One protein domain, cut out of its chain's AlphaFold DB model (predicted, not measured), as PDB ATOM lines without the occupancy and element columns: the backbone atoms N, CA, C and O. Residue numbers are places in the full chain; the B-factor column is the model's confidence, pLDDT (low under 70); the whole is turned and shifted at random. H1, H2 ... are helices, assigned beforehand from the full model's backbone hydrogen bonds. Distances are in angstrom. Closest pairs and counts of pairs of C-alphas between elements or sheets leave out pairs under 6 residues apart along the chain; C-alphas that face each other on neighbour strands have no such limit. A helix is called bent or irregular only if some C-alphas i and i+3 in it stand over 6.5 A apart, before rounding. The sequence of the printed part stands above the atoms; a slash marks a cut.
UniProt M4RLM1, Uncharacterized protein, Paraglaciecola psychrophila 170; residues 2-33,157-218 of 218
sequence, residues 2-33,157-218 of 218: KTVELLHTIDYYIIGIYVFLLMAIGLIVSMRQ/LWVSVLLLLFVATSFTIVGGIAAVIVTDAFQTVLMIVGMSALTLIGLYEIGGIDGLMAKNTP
ATOM      1  N   LYS A   2     165.979 119.593 134.489       32.12
ATOM      2  CA  LYS A   2     166.171 121.044 134.643       32.12
ATOM      3  C   LYS A   2     167.589 121.366 134.181       32.12
ATOM      4  O   LYS A   2     168.523 120.689 134.595       32.12
ATOM      5  N   THR A   3     167.699 122.343 133.293       36.09
ATOM      6  CA  THR A   3     168.944 122.979 132.869       36.09
ATOM      7  C   THR A   3     169.737 123.375 134.107       36.09
ATOM      8  O   THR A   3     169.304 124.244 134.859       36.09
ATOM      9  N   VAL A   4     170.852 122.687 134.346       51.62
ATOM     10  CA  VAL A   4     171.893 123.162 135.258       51.62
ATOM     11  C   VAL A   4     172.349 124.491 134.663       51.62
ATOM     12  O   VAL A   4     172.752 124.517 133.499       51.62
ATOM     13  N   GLU A   5     172.171 125.604 135.377       55.53
ATOM     14  CA  GLU A   5     172.777 126.866 134.952       55.53
ATOM     15  C   GLU A   5     174.280 126.621 134.825       55.53
ATOM     16  O   GLU A   5     174.930 126.171 135.768       55.53
ATOM     17  N   LEU A   6     174.798 126.811 133.611       58.81
ATOM     18  CA  LEU A   6     176.216 126.659 133.320       58.81
ATOM     19  C   LEU A   6     176.992 127.599 134.243       58.81
ATOM     20  O   LEU A   6     176.599 128.754 134.406       58.81
ATOM     21  N   LEU A   7     178.077 127.085 134.827       62.47
ATOM     22  CA  LEU A   7     178.983 127.828 135.706       62.47
ATOM     23  C   LEU A   7     179.226 129.241 135.159       62.47
ATOM     24  O   LEU A   7     179.622 129.413 133.998       62.47
ATOM     25  N   HIS A   8     179.016 130.260 135.993       70.56
ATOM     26  CA  HIS A   8     179.376 131.618 135.617       70.56
ATOM     27  C   HIS A   8     180.896 131.695 135.434       70.56
ATOM     28  O   HIS A   8     181.663 130.930 136.018       70.56
ATOM     29  N   THR A   9     181.373 132.657 134.641       72.75
ATOM     30  CA  THR A   9     182.814 132.839 134.395       72.75
ATOM     31  C   THR A   9     183.618 132.935 135.699       72.75
ATOM     32  O   THR A   9     184.746 132.459 135.762       72.75
ATOM     33  N   ILE A  10     183.017 133.489 136.757       76.69
ATOM     34  CA  ILE A  10     183.601 133.597 138.100       76.69
ATOM     35  C   ILE A  10     183.833 132.218 138.739       76.69
ATOM     36  O   ILE A  10     184.878 132.013 139.356       76.69
ATOM     37  N   ASP A  11     182.936 131.252 138.546       76.81
ATOM     38  CA  ASP A  11     183.061 129.922 139.146       76.81
ATOM     39  C   ASP A  11     184.234 129.144 138.536       76.81
ATOM     40  O   ASP A  11     184.989 128.482 139.249       76.81
ATOM     41  N   TYR A  12     184.468 129.303 137.229       75.56
ATOM     42  CA  TYR A  12     185.656 128.753 136.569       75.56
ATOM     43  C   TYR A  12     186.956 129.336 137.135       75.56
ATOM     44  O   TYR A  12     187.920 128.593 137.338       75.56
ATOM     45  N   TYR A  13     186.988 130.640 137.435       79.94
ATOM     46  CA  TYR A  13     188.142 131.261 138.089       79.94
ATOM     47  C   TYR A  13     188.360 130.712 139.501       79.94
ATOM     48  O   TYR A  13     189.499 130.414 139.861       79.94
ATOM     49  N   ILE A  14     187.295 130.517 140.284       81.62
ATOM     50  CA  ILE A  14     187.382 129.945 141.636       81.62
ATOM     51  C   ILE A  14     187.918 128.507 141.586       81.62
ATOM     52  O   ILE A  14     188.834 128.171 142.339       81.62
ATOM     53  N   ILE A  15     187.416 127.676 140.666       78.31
ATOM     54  CA  ILE A  15     187.903 126.302 140.464       78.31
ATOM     55  C   ILE A  15     189.377 126.310 140.035       78.31
ATOM     56  O   ILE A  15     190.180 125.545 140.572       78.31
ATOM     57  N   GLY A  16     189.757 127.194 139.109       80.12
ATOM     58  CA  GLY A  16     191.143 127.343 138.664       80.12
ATOM     59  C   GLY A  16     192.089 127.736 139.801       80.12
ATOM     60  O   GLY A  16     193.142 127.118 139.968       80.12
ATOM     61  N   ILE A  17     191.692 128.706 140.630       84.00
ATOM     62  CA  ILE A  17     192.446 129.126 141.819       84.00
ATOM     63  C   ILE A  17     192.555 127.978 142.825       84.00
ATOM     64  O   ILE A  17     193.633 127.754 143.371       84.00
ATOM     65  N   TYR A  18     191.478 127.226 143.052       82.56
ATOM     66  CA  TYR A  18     191.480 126.071 143.950       82.56
ATOM     67  C   TYR A  18     192.458 124.982 143.490       82.56
ATOM     68  O   TYR A  18     193.293 124.527 144.273       82.56
ATOM     69  N   VAL A  19     192.406 124.608 142.210       76.56
ATOM     70  CA  VAL A  19     193.315 123.615 141.618       76.56
ATOM     71  C   VAL A  19     194.767 124.101 141.675       76.56
ATOM     72  O   VAL A  19     195.666 123.326 142.007       76.56
ATOM     73  N   PHE A  20     195.002 125.388 141.416       81.56
ATOM     74  CA  PHE A  20     196.330 125.986 141.520       81.56
ATOM     75  C   PHE A  20     196.854 125.997 142.963       81.56
ATOM     76  O   PHE A  20     197.994 125.606 143.194       81.56
ATOM     77  N   LEU A  21     196.029 126.387 143.940       81.81
ATOM     78  CA  LEU A  21     196.384 126.365 145.361       81.81
ATOM     79  C   LEU A  21     196.703 124.949 145.839       81.81
ATOM     80  O   LEU A  21     197.706 124.757 146.519       81.81
ATOM     81  N   LEU A  22     195.902 123.956 145.446       75.94
ATOM     82  CA  LEU A  22     196.174 122.552 145.757       75.94
ATOM     83  C   LEU A  22     197.520 122.093 145.196       75.94
ATOM     84  O   LEU A  22     198.318 121.504 145.928       75.94
ATOM     85  N   MET A  23     197.797 122.391 143.923       73.94
ATOM     86  CA  MET A  23     199.089 122.069 143.315       73.94
ATOM     87  C   MET A  23     200.239 122.801 144.010       73.94
ATOM     88  O   MET A  23     201.263 122.186 144.296       73.94
ATOM     89  N   ALA A  24     200.077 124.085 144.336       78.19
ATOM     90  CA  ALA A  24     201.093 124.874 145.021       78.19
ATOM     91  C   ALA A  24     201.393 124.326 146.424       78.19
ATOM     92  O   ALA A  24     202.561 124.162 146.774       78.19
ATOM     93  N   ILE A  25     200.367 123.985 147.210       74.69
ATOM     94  CA  ILE A  25     200.528 123.373 148.537       74.69
ATOM     95  C   ILE A  25     201.242 122.023 148.409       74.69
ATOM     96  O   ILE A  25     202.220 121.785 149.119       74.69
ATOM     97  N   GLY A  26     200.811 121.174 147.471       68.12
ATOM     98  CA  GLY A  26     201.439 119.877 147.222       68.12
ATOM     99  C   GLY A  26     202.919 119.999 146.842       68.12
ATOM    100  O   GLY A  26     203.757 119.278 147.384       68.12
ATOM    101  N   LEU A  27     203.260 120.961 145.978       71.06
ATOM    102  CA  LEU A  27     204.637 121.234 145.558       71.06
ATOM    103  C   LEU A  27     205.496 121.803 146.693       71.06
ATOM    104  O   LEU A  27     206.604 121.320 146.911       71.06
ATOM    105  N   ILE A  28     204.998 122.786 147.449       71.69
ATOM    106  CA  ILE A  28     205.739 123.398 148.566       71.69
ATOM    107  C   ILE A  28     206.052 122.355 149.644       71.69
ATOM    108  O   ILE A  28     207.154 122.347 150.193       71.69
ATOM    109  N   VAL A  29     205.098 121.472 149.946       67.06
ATOM    110  CA  VAL A  29     205.284 120.398 150.930       67.06
ATOM    111  C   VAL A  29     206.256 119.343 150.404       67.06
ATOM    112  O   VAL A  29     207.163 118.959 151.138       67.06
ATOM    113  N   SER A  30     206.132 118.945 149.133       61.72
ATOM    114  CA  SER A  30     207.059 118.007 148.480       61.72
ATOM    115  C   SER A  30     208.502 118.532 148.480       61.72
ATOM    116  O   SER A  30     209.432 117.815 148.840       61.72
ATOM    117  N   MET A  31     208.701 119.825 148.198       63.19
ATOM    118  CA  MET A  31     210.025 120.464 148.218       63.19
ATOM    119  C   MET A  31     210.620 120.620 149.625       63.19
ATOM    120  O   MET A  31     211.833 120.765 149.757       63.19
ATOM    121  N   ARG A  32     209.789 120.613 150.673       62.41
ATOM    122  CA  ARG A  32     210.225 120.699 152.077       62.41
ATOM    123  C   ARG A  32     210.487 119.334 152.714       62.41
ATOM    124  O   ARG A  32     210.894 119.297 153.874       62.41
ATOM    125  N   GLN A  33     210.265 118.229 152.003       55.84
ATOM    126  CA  GLN A  33     210.607 116.906 152.512       55.84
ATOM    127  C   GLN A  33     212.083 116.581 152.286       55.84
ATOM    128  O   GLN A  33     212.546 116.434 151.155       55.84
ATOM    129  N   LEU A 157     181.095 112.691 130.039       86.69
ATOM    130  CA  LEU A 157     181.496 112.025 131.272       86.69
ATOM    131  C   LEU A 157     182.910 111.439 131.172       86.69
ATOM    132  O   LEU A 157     183.695 111.571 132.110       86.69
ATOM    133  N   TRP A 158     183.265 110.837 130.036       88.94
ATOM    134  CA  TRP A 158     184.575 110.220 129.836       88.94
ATOM    135  C   TRP A 158     185.700 111.248 129.848       88.94
ATOM    136  O   TRP A 158     186.732 111.023 130.479       88.94
ATOM    137  N   VAL A 159     185.487 112.402 129.210       87.50
ATOM    138  CA  VAL A 159     186.460 113.505 129.204       87.50
ATOM    139  C   VAL A 159     186.649 114.048 130.621       87.50
ATOM    140  O   VAL A 159     187.778 114.266 131.059       87.50
ATOM    141  N   SER A 160     185.549 114.192 131.360       86.19
ATOM    142  CA  SER A 160     185.538 114.669 132.745       86.19
ATOM    143  C   SER A 160     186.308 113.734 133.686       86.19
ATOM    144  O   SER A 160     187.161 114.181 134.455       86.19
ATOM    145  N   VAL A 161     186.060 112.424 133.585       88.62
ATOM    146  CA  VAL A 161     186.755 111.401 134.382       88.62
ATOM    147  C   VAL A 161     188.245 111.354 134.040       88.62
ATOM    148  O   VAL A 161     189.073 111.323 134.950       88.62
ATOM    149  N   LEU A 162     188.608 111.377 132.753       89.31
ATOM    150  CA  LEU A 162     190.010 111.337 132.326       89.31
ATOM    151  C   LEU A 162     190.794 112.568 132.787       89.31
ATOM    152  O   LEU A 162     191.937 112.432 133.221       89.31
ATOM    153  N   LEU A 163     190.182 113.753 132.741       86.25
ATOM    154  CA  LEU A 163     190.808 114.983 133.222       86.25
ATOM    155  C   LEU A 163     191.034 114.928 134.736       86.25
ATOM    156  O   LEU A 163     192.146 115.197 135.195       86.25
ATOM    157  N   LEU A 164     190.022 114.523 135.511       84.50
ATOM    158  CA  LEU A 164     190.161 114.353 136.960       84.50
ATOM    159  C   LEU A 164     191.239 113.325 137.309       84.50
ATOM    160  O   LEU A 164     192.073 113.589 138.172       84.50
ATOM    161  N   LEU A 165     191.265 112.190 136.607       88.00
ATOM    162  CA  LEU A 165     192.288 111.162 136.784       88.00
ATOM    163  C   LEU A 165     193.687 111.709 136.479       88.00
ATOM    164  O   LEU A 165     194.622 111.445 137.236       88.00
ATOM    165  N   PHE A 166     193.838 112.480 135.401       86.75
ATOM    166  CA  PHE A 166     195.111 113.086 135.020       86.75
ATOM    167  C   PHE A 166     195.611 114.069 136.082       86.75
ATOM    168  O   PHE A 166     196.765 113.973 136.505       86.75
ATOM    169  N   VAL A 167     194.748 114.969 136.561       82.06
ATOM    170  CA  VAL A 167     195.096 115.927 137.622       82.06
ATOM    171  C   VAL A 167     195.449 115.184 138.911       82.06
ATOM    172  O   VAL A 167     196.512 115.433 139.481       82.06
ATOM    173  N   ALA A 168     194.612 114.224 139.320       81.12
ATOM    174  CA  ALA A 168     194.810 113.431 140.529       81.12
ATOM    175  C   ALA A 168     196.134 112.664 140.528       81.12
ATOM    176  O   ALA A 168     196.915 112.718 141.482       81.12
ATOM    177  N   THR A 169     196.420 111.992 139.418       83.00
ATOM    178  CA  THR A 169     197.646 111.215 139.242       83.00
ATOM    179  C   THR A 169     198.870 112.127 139.201       83.00
ATOM    180  O   THR A 169     199.871 111.834 139.853       83.00
ATOM    181  N   SER A 170     198.787 113.261 138.499       79.12
ATOM    182  CA  SER A 170     199.904 114.200 138.357       79.12
ATOM    183  C   SER A 170     200.362 114.752 139.705       79.12
ATOM    184  O   SER A 170     201.557 114.718 140.003       79.12
ATOM    185  N   PHE A 171     199.434 115.203 140.559       71.19
ATOM    186  CA  PHE A 171     199.830 115.714 141.875       71.19
ATOM    187  C   PHE A 171     200.269 114.593 142.827       71.19
ATOM    188  O   PHE A 171     201.153 114.816 143.650       71.19
ATOM    189  N   THR A 172     199.712 113.384 142.701       74.44
ATOM    190  CA  THR A 172     200.101 112.241 143.545       74.44
ATOM    191  C   THR A 172     201.533 111.787 143.248       74.44
ATOM    192  O   THR A 172     202.306 111.548 144.177       74.44
ATOM    193  N   ILE A 173     201.914 111.722 141.965       77.12
ATOM    194  CA  ILE A 173     203.272 111.343 141.539       77.12
ATOM    195  C   ILE A 173     204.307 112.367 142.023       77.12
ATOM    196  O   ILE A 173     205.385 111.984 142.470       77.12
ATOM    197  N   VAL A 174     203.988 113.662 141.944       69.44
ATOM    198  CA  VAL A 174     204.924 114.741 142.304       69.44
ATOM    199  C   VAL A 174     204.973 114.994 143.820       69.44
ATOM    200  O   VAL A 174     206.009 115.388 144.356       69.44
ATOM    201  N   GLY A 175     203.859 114.780 144.521       65.69
ATOM    202  CA  GLY A 175     203.709 115.111 145.936       65.69
ATOM    203  C   GLY A 175     204.166 114.026 146.918       65.69
ATOM    204  O   GLY A 175     204.649 114.347 148.003       65.69
ATOM    205  N   GLY A 176     204.012 112.746 146.575       69.06
ATOM    206  CA  GLY A 176     204.231 111.649 147.524       69.06
ATOM    207  C   GLY A 176     203.205 111.609 148.675       69.06
ATOM    208  O   GLY A 176     202.281 112.417 148.749       69.06
ATOM    209  N   ILE A 177     203.361 110.647 149.597       66.19
ATOM    210  CA  ILE A 177     202.361 110.344 150.648       66.19
ATOM    211  C   ILE A 177     202.133 111.535 151.595       66.19
ATOM    212  O   ILE A 177     201.000 111.806 151.983       66.19
ATOM    213  N   ALA A 178     203.179 112.283 151.957       65.88
ATOM    214  CA  ALA A 178     203.029 113.402 152.888       65.88
ATOM    215  C   ALA A 178     202.324 114.614 152.268       65.88
ATOM    216  O   ALA A 178     201.521 115.252 152.947       65.88
ATOM    217  N   ALA A 179     202.579 114.919 150.990       67.44
ATOM    218  CA  ALA A 179     201.828 115.965 150.307       67.44
ATOM    219  C   ALA A 179     200.347 115.595 150.229       67.44
ATOM    220  O   ALA A 179     199.516 116.451 150.512       67.44
ATOM    221  N   VAL A 180     200.031 114.321 149.948       70.62
ATOM    222  CA  VAL A 180     198.648 113.819 149.942       70.62
ATOM    223  C   VAL A 180     197.972 114.072 151.291       70.62
ATOM    224  O   VAL A 180     196.886 114.643 151.309       70.62
ATOM    225  N   ILE A 181     198.630 113.757 152.414       71.06
ATOM    226  CA  ILE A 181     198.081 113.999 153.763       71.06
ATOM    227  C   ILE A 181     197.806 115.491 154.005       71.06
ATOM    228  O   ILE A 181     196.763 115.848 154.549       71.06
ATOM    229  N   VAL A 182     198.719 116.383 153.606       71.62
ATOM    230  CA  VAL A 182     198.525 117.829 153.809       71.62
ATOM    231  C   VAL A 182     197.413 118.372 152.909       71.62
ATOM    232  O   VAL A 182     196.590 119.168 153.366       71.62
ATOM    233  N   THR A 183     197.356 117.938 151.649       76.75
ATOM    234  CA  THR A 183     196.272 118.333 150.741       76.75
ATOM    235  C   THR A 183     194.920 117.798 151.203       76.75
ATOM    236  O   THR A 183     193.934 118.523 151.111       76.75
ATOM    237  N   ASP A 184     194.875 116.589 151.764       76.25
ATOM    238  CA  ASP A 184     193.664 115.982 152.324       76.25
ATOM    239  C   ASP A 184     193.169 116.748 153.562       76.25
ATOM    240  O   ASP A 184     191.992 117.094 153.672       76.25
ATOM    241  N   ALA A 185     194.085 117.144 154.453       75.94
ATOM    242  CA  ALA A 185     193.753 117.996 155.593       75.94
ATOM    243  C   ALA A 185     193.198 119.367 155.154       75.94
ATOM    244  O   ALA A 185     192.238 119.872 155.738       75.94
ATOM    245  N   PHE A 186     193.764 119.965 154.102       79.56
ATOM    246  CA  PHE A 186     193.247 121.211 153.532       79.56
ATOM    247  C   PHE A 186     191.844 121.035 152.928       79.56
ATOM    248  O   PHE A 186     190.955 121.848 153.195       79.56
ATOM    249  N   GLN A 187     191.619 119.958 152.168       79.44
ATOM    250  CA  GLN A 187     190.309 119.622 151.597       79.44
ATOM    251  C   GLN A 187     189.257 119.391 152.683       79.44
ATOM    252  O   GLN A 187     188.159 119.936 152.602       79.44
ATOM    253  N   THR A 188     189.624 118.673 153.740       80.50
ATOM    254  CA  THR A 188     188.806 118.453 154.936       80.50
ATOM    255  C   THR A 188     188.315 119.765 155.544       80.50
ATOM    256  O   THR A 188     187.118 119.945 155.768       80.50
ATOM    257  N   VAL A 189     189.222 120.718 155.777       82.88
ATOM    258  CA  VAL A 189     188.859 122.026 156.349       82.88
ATOM    259  C   VAL A 189     187.915 122.785 155.417       82.88
ATOM    260  O   VAL A 189     186.910 123.329 155.878       82.88
ATOM    261  N   LEU A 190     188.198 122.790 154.112       84.75
ATOM    262  CA  LEU A 190     187.323 123.415 153.120       84.75
ATOM    263  C   LEU A 190     185.927 122.789 153.097       84.75
ATOM    264  O   LEU A 190     184.941 123.522 153.029       84.75
ATOM    265  N   MET A 191     185.827 121.463 153.194       85.12
ATOM    266  CA  MET A 191     184.545 120.760 153.251       85.12
ATOM    267  C   MET A 191     183.750 121.152 154.495       85.12
ATOM    268  O   MET A 191     182.577 121.490 154.371       85.12
ATOM    269  N   ILE A 192     184.378 121.196 155.675       86.00
ATOM    270  CA  ILE A 192     183.705 121.612 156.917       86.00
ATOM    271  C   ILE A 192     183.141 123.032 156.778       86.00
ATOM    272  O   ILE A 192     181.970 123.268 157.088       86.00
ATOM    273  N   VAL A 193     183.949 123.975 156.285       89.06
ATOM    274  CA  VAL A 193     183.524 125.370 156.095       89.06
ATOM    275  C   VAL A 193     182.412 125.467 155.050       89.06
ATOM    276  O   VAL A 193     181.389 126.103 155.306       89.06
ATOM    277  N   GLY A 194     182.573 124.802 153.903       88.44
ATOM    278  CA  GLY A 194     181.593 124.814 152.818       88.44
ATOM    279  C   GLY A 194     180.248 124.224 153.241       88.44
ATOM    280  O   GLY A 194     179.205 124.827 152.995       88.44
ATOM    281  N   MET A 195     180.254 123.094 153.950       87.00
ATOM    282  CA  MET A 195     179.029 122.476 154.462       87.00
ATOM    283  C   MET A 195     178.357 123.309 155.551       87.00
ATOM    284  O   MET A 195     177.128 123.411 155.574       87.00
ATOM    285  N   SER A 196     179.142 123.930 156.434       89.06
ATOM    286  CA  SER A 196     178.606 124.821 157.466       89.06
ATOM    287  C   SER A 196     177.904 126.020 156.828       89.06
ATOM    288  O   SER A 196     176.773 126.334 157.191       89.06
ATOM    289  N   ALA A 197     178.528 126.639 155.821       91.06
ATOM    290  CA  ALA A 197     177.930 127.739 155.070       91.06
ATOM    291  C   ALA A 197     176.647 127.308 154.338       91.06
ATOM    292  O   ALA A 197     175.621 127.971 154.475       91.06
ATOM    293  N   LEU A 198     176.673 126.172 153.628       88.69
ATOM    294  CA  LEU A 198     175.493 125.628 152.942       88.69
ATOM    295  C   LEU A 198     174.331 125.368 153.906       88.69
ATOM    296  O   LEU A 198     173.190 125.697 153.597       88.69
ATOM    297  N   THR A 199     174.620 124.818 155.086       87.38
ATOM    298  CA  THR A 199     173.601 124.557 156.110       87.38
ATOM    299  C   THR A 199     172.980 125.858 156.616       87.38
ATOM    300  O   THR A 199     171.760 125.943 156.739       87.38
ATOM    301  N   LEU A 200     173.792 126.889 156.871       88.00
ATOM    302  CA  LEU A 200     173.305 128.191 157.338       88.00
ATOM    303  C   LEU A 200     172.453 128.902 156.281       88.00
ATOM    304  O   LEU A 200     171.389 129.421 156.614       88.00
ATOM    305  N   ILE A 201     172.889 128.893 155.019       88.62
ATOM    306  CA  ILE A 201     172.134 129.477 153.902       88.62
ATOM    307  C   ILE A 201     170.815 128.726 153.717       88.62
ATOM    308  O   ILE A 201     169.760 129.348 153.652       88.62
ATOM    309  N   GLY A 202     170.851 127.391 153.710       84.94
ATOM    310  CA  GLY A 202     169.645 126.572 153.595       84.94
ATOM    311  C   GLY A 202     168.655 126.821 154.735       84.94
ATOM    312  O   GLY A 202     167.452 126.912 154.498       84.94
ATOM    313  N   LEU A 203     169.148 126.992 155.964       84.94
ATOM    314  CA  LEU A 203     168.307 127.302 157.119       84.94
ATOM    315  C   LEU A 203     167.690 128.703 157.019       84.94
ATOM    316  O   LEU A 203     166.525 128.878 157.371       84.94
ATOM    317  N   TYR A 204     168.447 129.685 156.526       86.00
ATOM    318  CA  TYR A 204     167.945 131.036 156.281       86.00
ATOM    319  C   TYR A 204     166.836 131.042 155.219       86.00
ATOM    320  O   TYR A 204     165.765 131.594 155.462       86.00
ATOM    321  N   GLU A 205     167.049 130.355 154.094       83.31
ATOM    322  CA  GLU A 205     166.094 130.272 152.978       83.31
ATOM    323  C   GLU A 205     164.769 129.598 153.382       83.31
ATOM    324  O   GLU A 205     163.692 129.960 152.912       83.31
ATOM    325  N   ILE A 206     164.837 128.605 154.275       80.69
ATOM    326  CA  ILE A 206     163.671 127.853 154.763       80.69
ATOM    327  C   ILE A 206     162.897 128.630 155.850       80.69
ATOM    328  O   ILE A 206     161.788 128.239 156.210       80.69
ATOM    329  N   GLY A 207     163.426 129.758 156.338       80.88
ATOM    330  CA  GLY A 207     162.796 130.553 157.396       80.88
ATOM    331  C   GLY A 207     163.123 130.063 158.811       80.88
ATOM    332  O   GLY A 207     162.345 130.275 159.736       80.88
ATOM    333  N   GLY A 208     164.270 129.406 158.992       79.06
ATOM    334  CA  GLY A 208     164.758 128.936 160.284       79.06
ATOM    335  C   GLY A 208     164.393 127.487 160.609       79.06
ATOM    336  O   GLY A 208     163.901 126.723 159.777       79.06
ATOM    337  N   ILE A 209     164.657 127.105 161.861       75.50
ATOM    338  CA  ILE A 209     164.378 125.755 162.376       75.50
ATOM    339  C   ILE A 209     162.868 125.471 162.345       75.50
ATOM    340  O   ILE A 209     162.467 124.347 162.053       75.50
ATOM    341  N   ASP A 210     162.040 126.496 162.548       73.69
ATOM    342  CA  ASP A 210     160.580 126.382 162.525       73.69
ATOM    343  C   ASP A 210     160.054 126.025 161.127       73.69
ATOM    344  O   ASP A 210     159.214 125.137 160.986       73.69
ATOM    345  N   GLY A 211     160.607 126.640 160.075       72.75
ATOM    346  CA  GLY A 211     160.278 126.293 158.688       72.75
ATOM    347  C   GLY A 211     160.754 124.892 158.300       72.75
ATOM    348  O   GLY A 211     160.090 124.195 157.527       72.75
ATOM    349  N   LEU A 212     161.869 124.442 158.883       72.94
ATOM    350  CA  LEU A 212     162.381 123.089 158.690       72.94
ATOM    351  C   LEU A 212     161.490 122.054 159.385       72.94
ATOM    352  O   LEU A 212     161.178 121.035 158.778       72.94
ATOM    353  N   MET A 213     161.021 122.319 160.608       68.94
ATOM    354  CA  MET A 213     160.069 121.444 161.303       68.94
ATOM    355  C   MET A 213     158.707 121.403 160.600       68.94
ATOM    356  O   MET A 213     158.160 120.316 160.429       68.94
ATOM    357  N   ALA A 214     158.201 122.541 160.115       67.94
ATOM    358  CA  ALA A 214     156.919 122.620 159.409       67.94
ATOM    359  C   ALA A 214     156.903 121.848 158.075       67.94
ATOM    360  O   ALA A 214     155.861 121.344 157.663       67.94
ATOM    361  N   LYS A 215     158.053 121.734 157.398       66.44
ATOM    362  CA  LYS A 215     158.205 120.921 156.177       66.44
ATOM    363  C   LYS A 215     158.471 119.437 156.439       66.44
ATOM    364  O   LYS A 215     158.386 118.651 155.501       66.44
ATOM    365  N   ASN A 216     158.848 119.076 157.664       61.09
ATOM    366  CA  ASN A 216     159.282 117.728 158.033       61.09
ATOM    367  C   ASN A 216     158.231 116.973 158.874       61.09
ATOM    368  O   ASN A 216     158.459 115.830 159.263       61.09
ATOM    369  N   THR A 217     157.085 117.600 159.159       44.09
ATOM    370  CA  THR A 217     155.869 116.923 159.631       44.09
ATOM    371  C   THR A 217     155.136 116.272 158.452       44.09
ATOM    372  O   THR A 217     154.961 116.952 157.439       44.09
ATOM    373  N   PRO A 218     154.739 114.988 158.553       53.41
ATOM    374  CA  PRO A 218     153.992 114.292 157.503       53.41
ATOM    375  C   PRO A 218     152.610 114.902 157.246       53.41
ATOM    376  O   PRO A 218     152.017 115.460 158.199       53.41
TER     377      PRO A 218
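Overview. This is residues 2 to 33 and 157 to 218 of the 218 residues of an uncharacterized protein of Paraglaciecola psychrophila 170 (UniProt M4RLM1). One long helix, H2, is bent sharply at residues 175 and 176 into a V with arms H2a and H2b, and H1 comes in at the corner of the V with its residues 22 to 30, which makes three helical rods splayed from one shared end like a loose tripod. The rods spread apart away from that corner, where residues 9 to 18 of H1 and 157 to 166 of H2a stick out free; H2b is the longest rod, and the short helix H3 sits at its far end, turned about perpendicular to it. The printed part has 94 residues with three named helices, H1, H2 and H3 in chain order, and no named strand; the class is all helix. The whole is only just loose, close to extended, with a radius of gyration of the C-alphas of 18.5 A, and its outline is elongated, with spans of 54 by 31 by 26 A.

Arrangement. The longest helix is H2, residues 157 to 205, which by its hydrogen bonds was assigned as one helix but is bent: C-alphas 174 and 177 are 9.8 A apart. Its arms are H2a, residues 157 to 174, and H2b, residues 177 to 205; residues 175 and 176 belong to neither. The lines of H2a and H2b stand at a steep tilt of 47 degrees, and the arms run opposite ways. They are close but not clearly touching, with 2 pairs of C-alphas within 8 A, the closest being those of Thr 172 and Val 180 at 6.7 A. H1, residues 9 to 31, touches both arms. It touches H2b with 14 pairs of C-alphas within 8 A, the closest being those of Gly 26 and Ala 179 at 5.0 A, at a shallow tilt of 30 degrees, opposite ways. H1 touches H2b with its residues 22 to 30 alone, and H2b touches H1 with its residues 178 to 183 alone. H1 touches H2a with 5 pairs, the closest C-alphas being those of Met 23 and Phe 171 at 6.6 A, at a shallow tilt of 27 degrees, the same way. Here residues 23 to 30 of H1 and 171 to 174 of H2a alone take part. H3, residues 209 to 216, touches no helix but is near H2b: the two are close but not clearly touching, with the C-alphas of Leu 203 and Ile 209 closest at 6.7 A, and about perpendicular at 87 degrees. H3 is apart from H1 and from H2a. In H1, H2a, H2b and H3 every O i to N i+4 pair is within hydrogen-bond range.

Along the chain. H2b measures 41.4 A from C-alpha 177 at (202.361, 110.344, 150.648) to C-alpha 205 at (166.094, 130.272, 152.978). H2a measures 26.0 A from C-alpha 157 to C-alpha 174. H1 measures 32.9 A, beginning with C-alpha 9 at (182.814, 132.839, 134.395). H3 measures 10.5 A and ends with C-alpha 216 at (159.282, 117.728, 158.033).

Size, cuts and confidence. The two C-alphas farthest apart are those of Met 31 and Pro 218, at 57.1 A. Residues 34 to 156 are not printed, and C-alphas 33 and 157 are 36.4 A apart across this cut, which lies in the link from H1 to H2. The link from H2 to H3, with 3 residues, is tight. Residues 2 to 18, 157 to 166 and 188 to 199 stand free. The mean pLDDT of the printed part is 75.5; it is under 70 in residues 2 to 7, residue 26, and residues 29 to 33, 174 to 179 and 213 to 218.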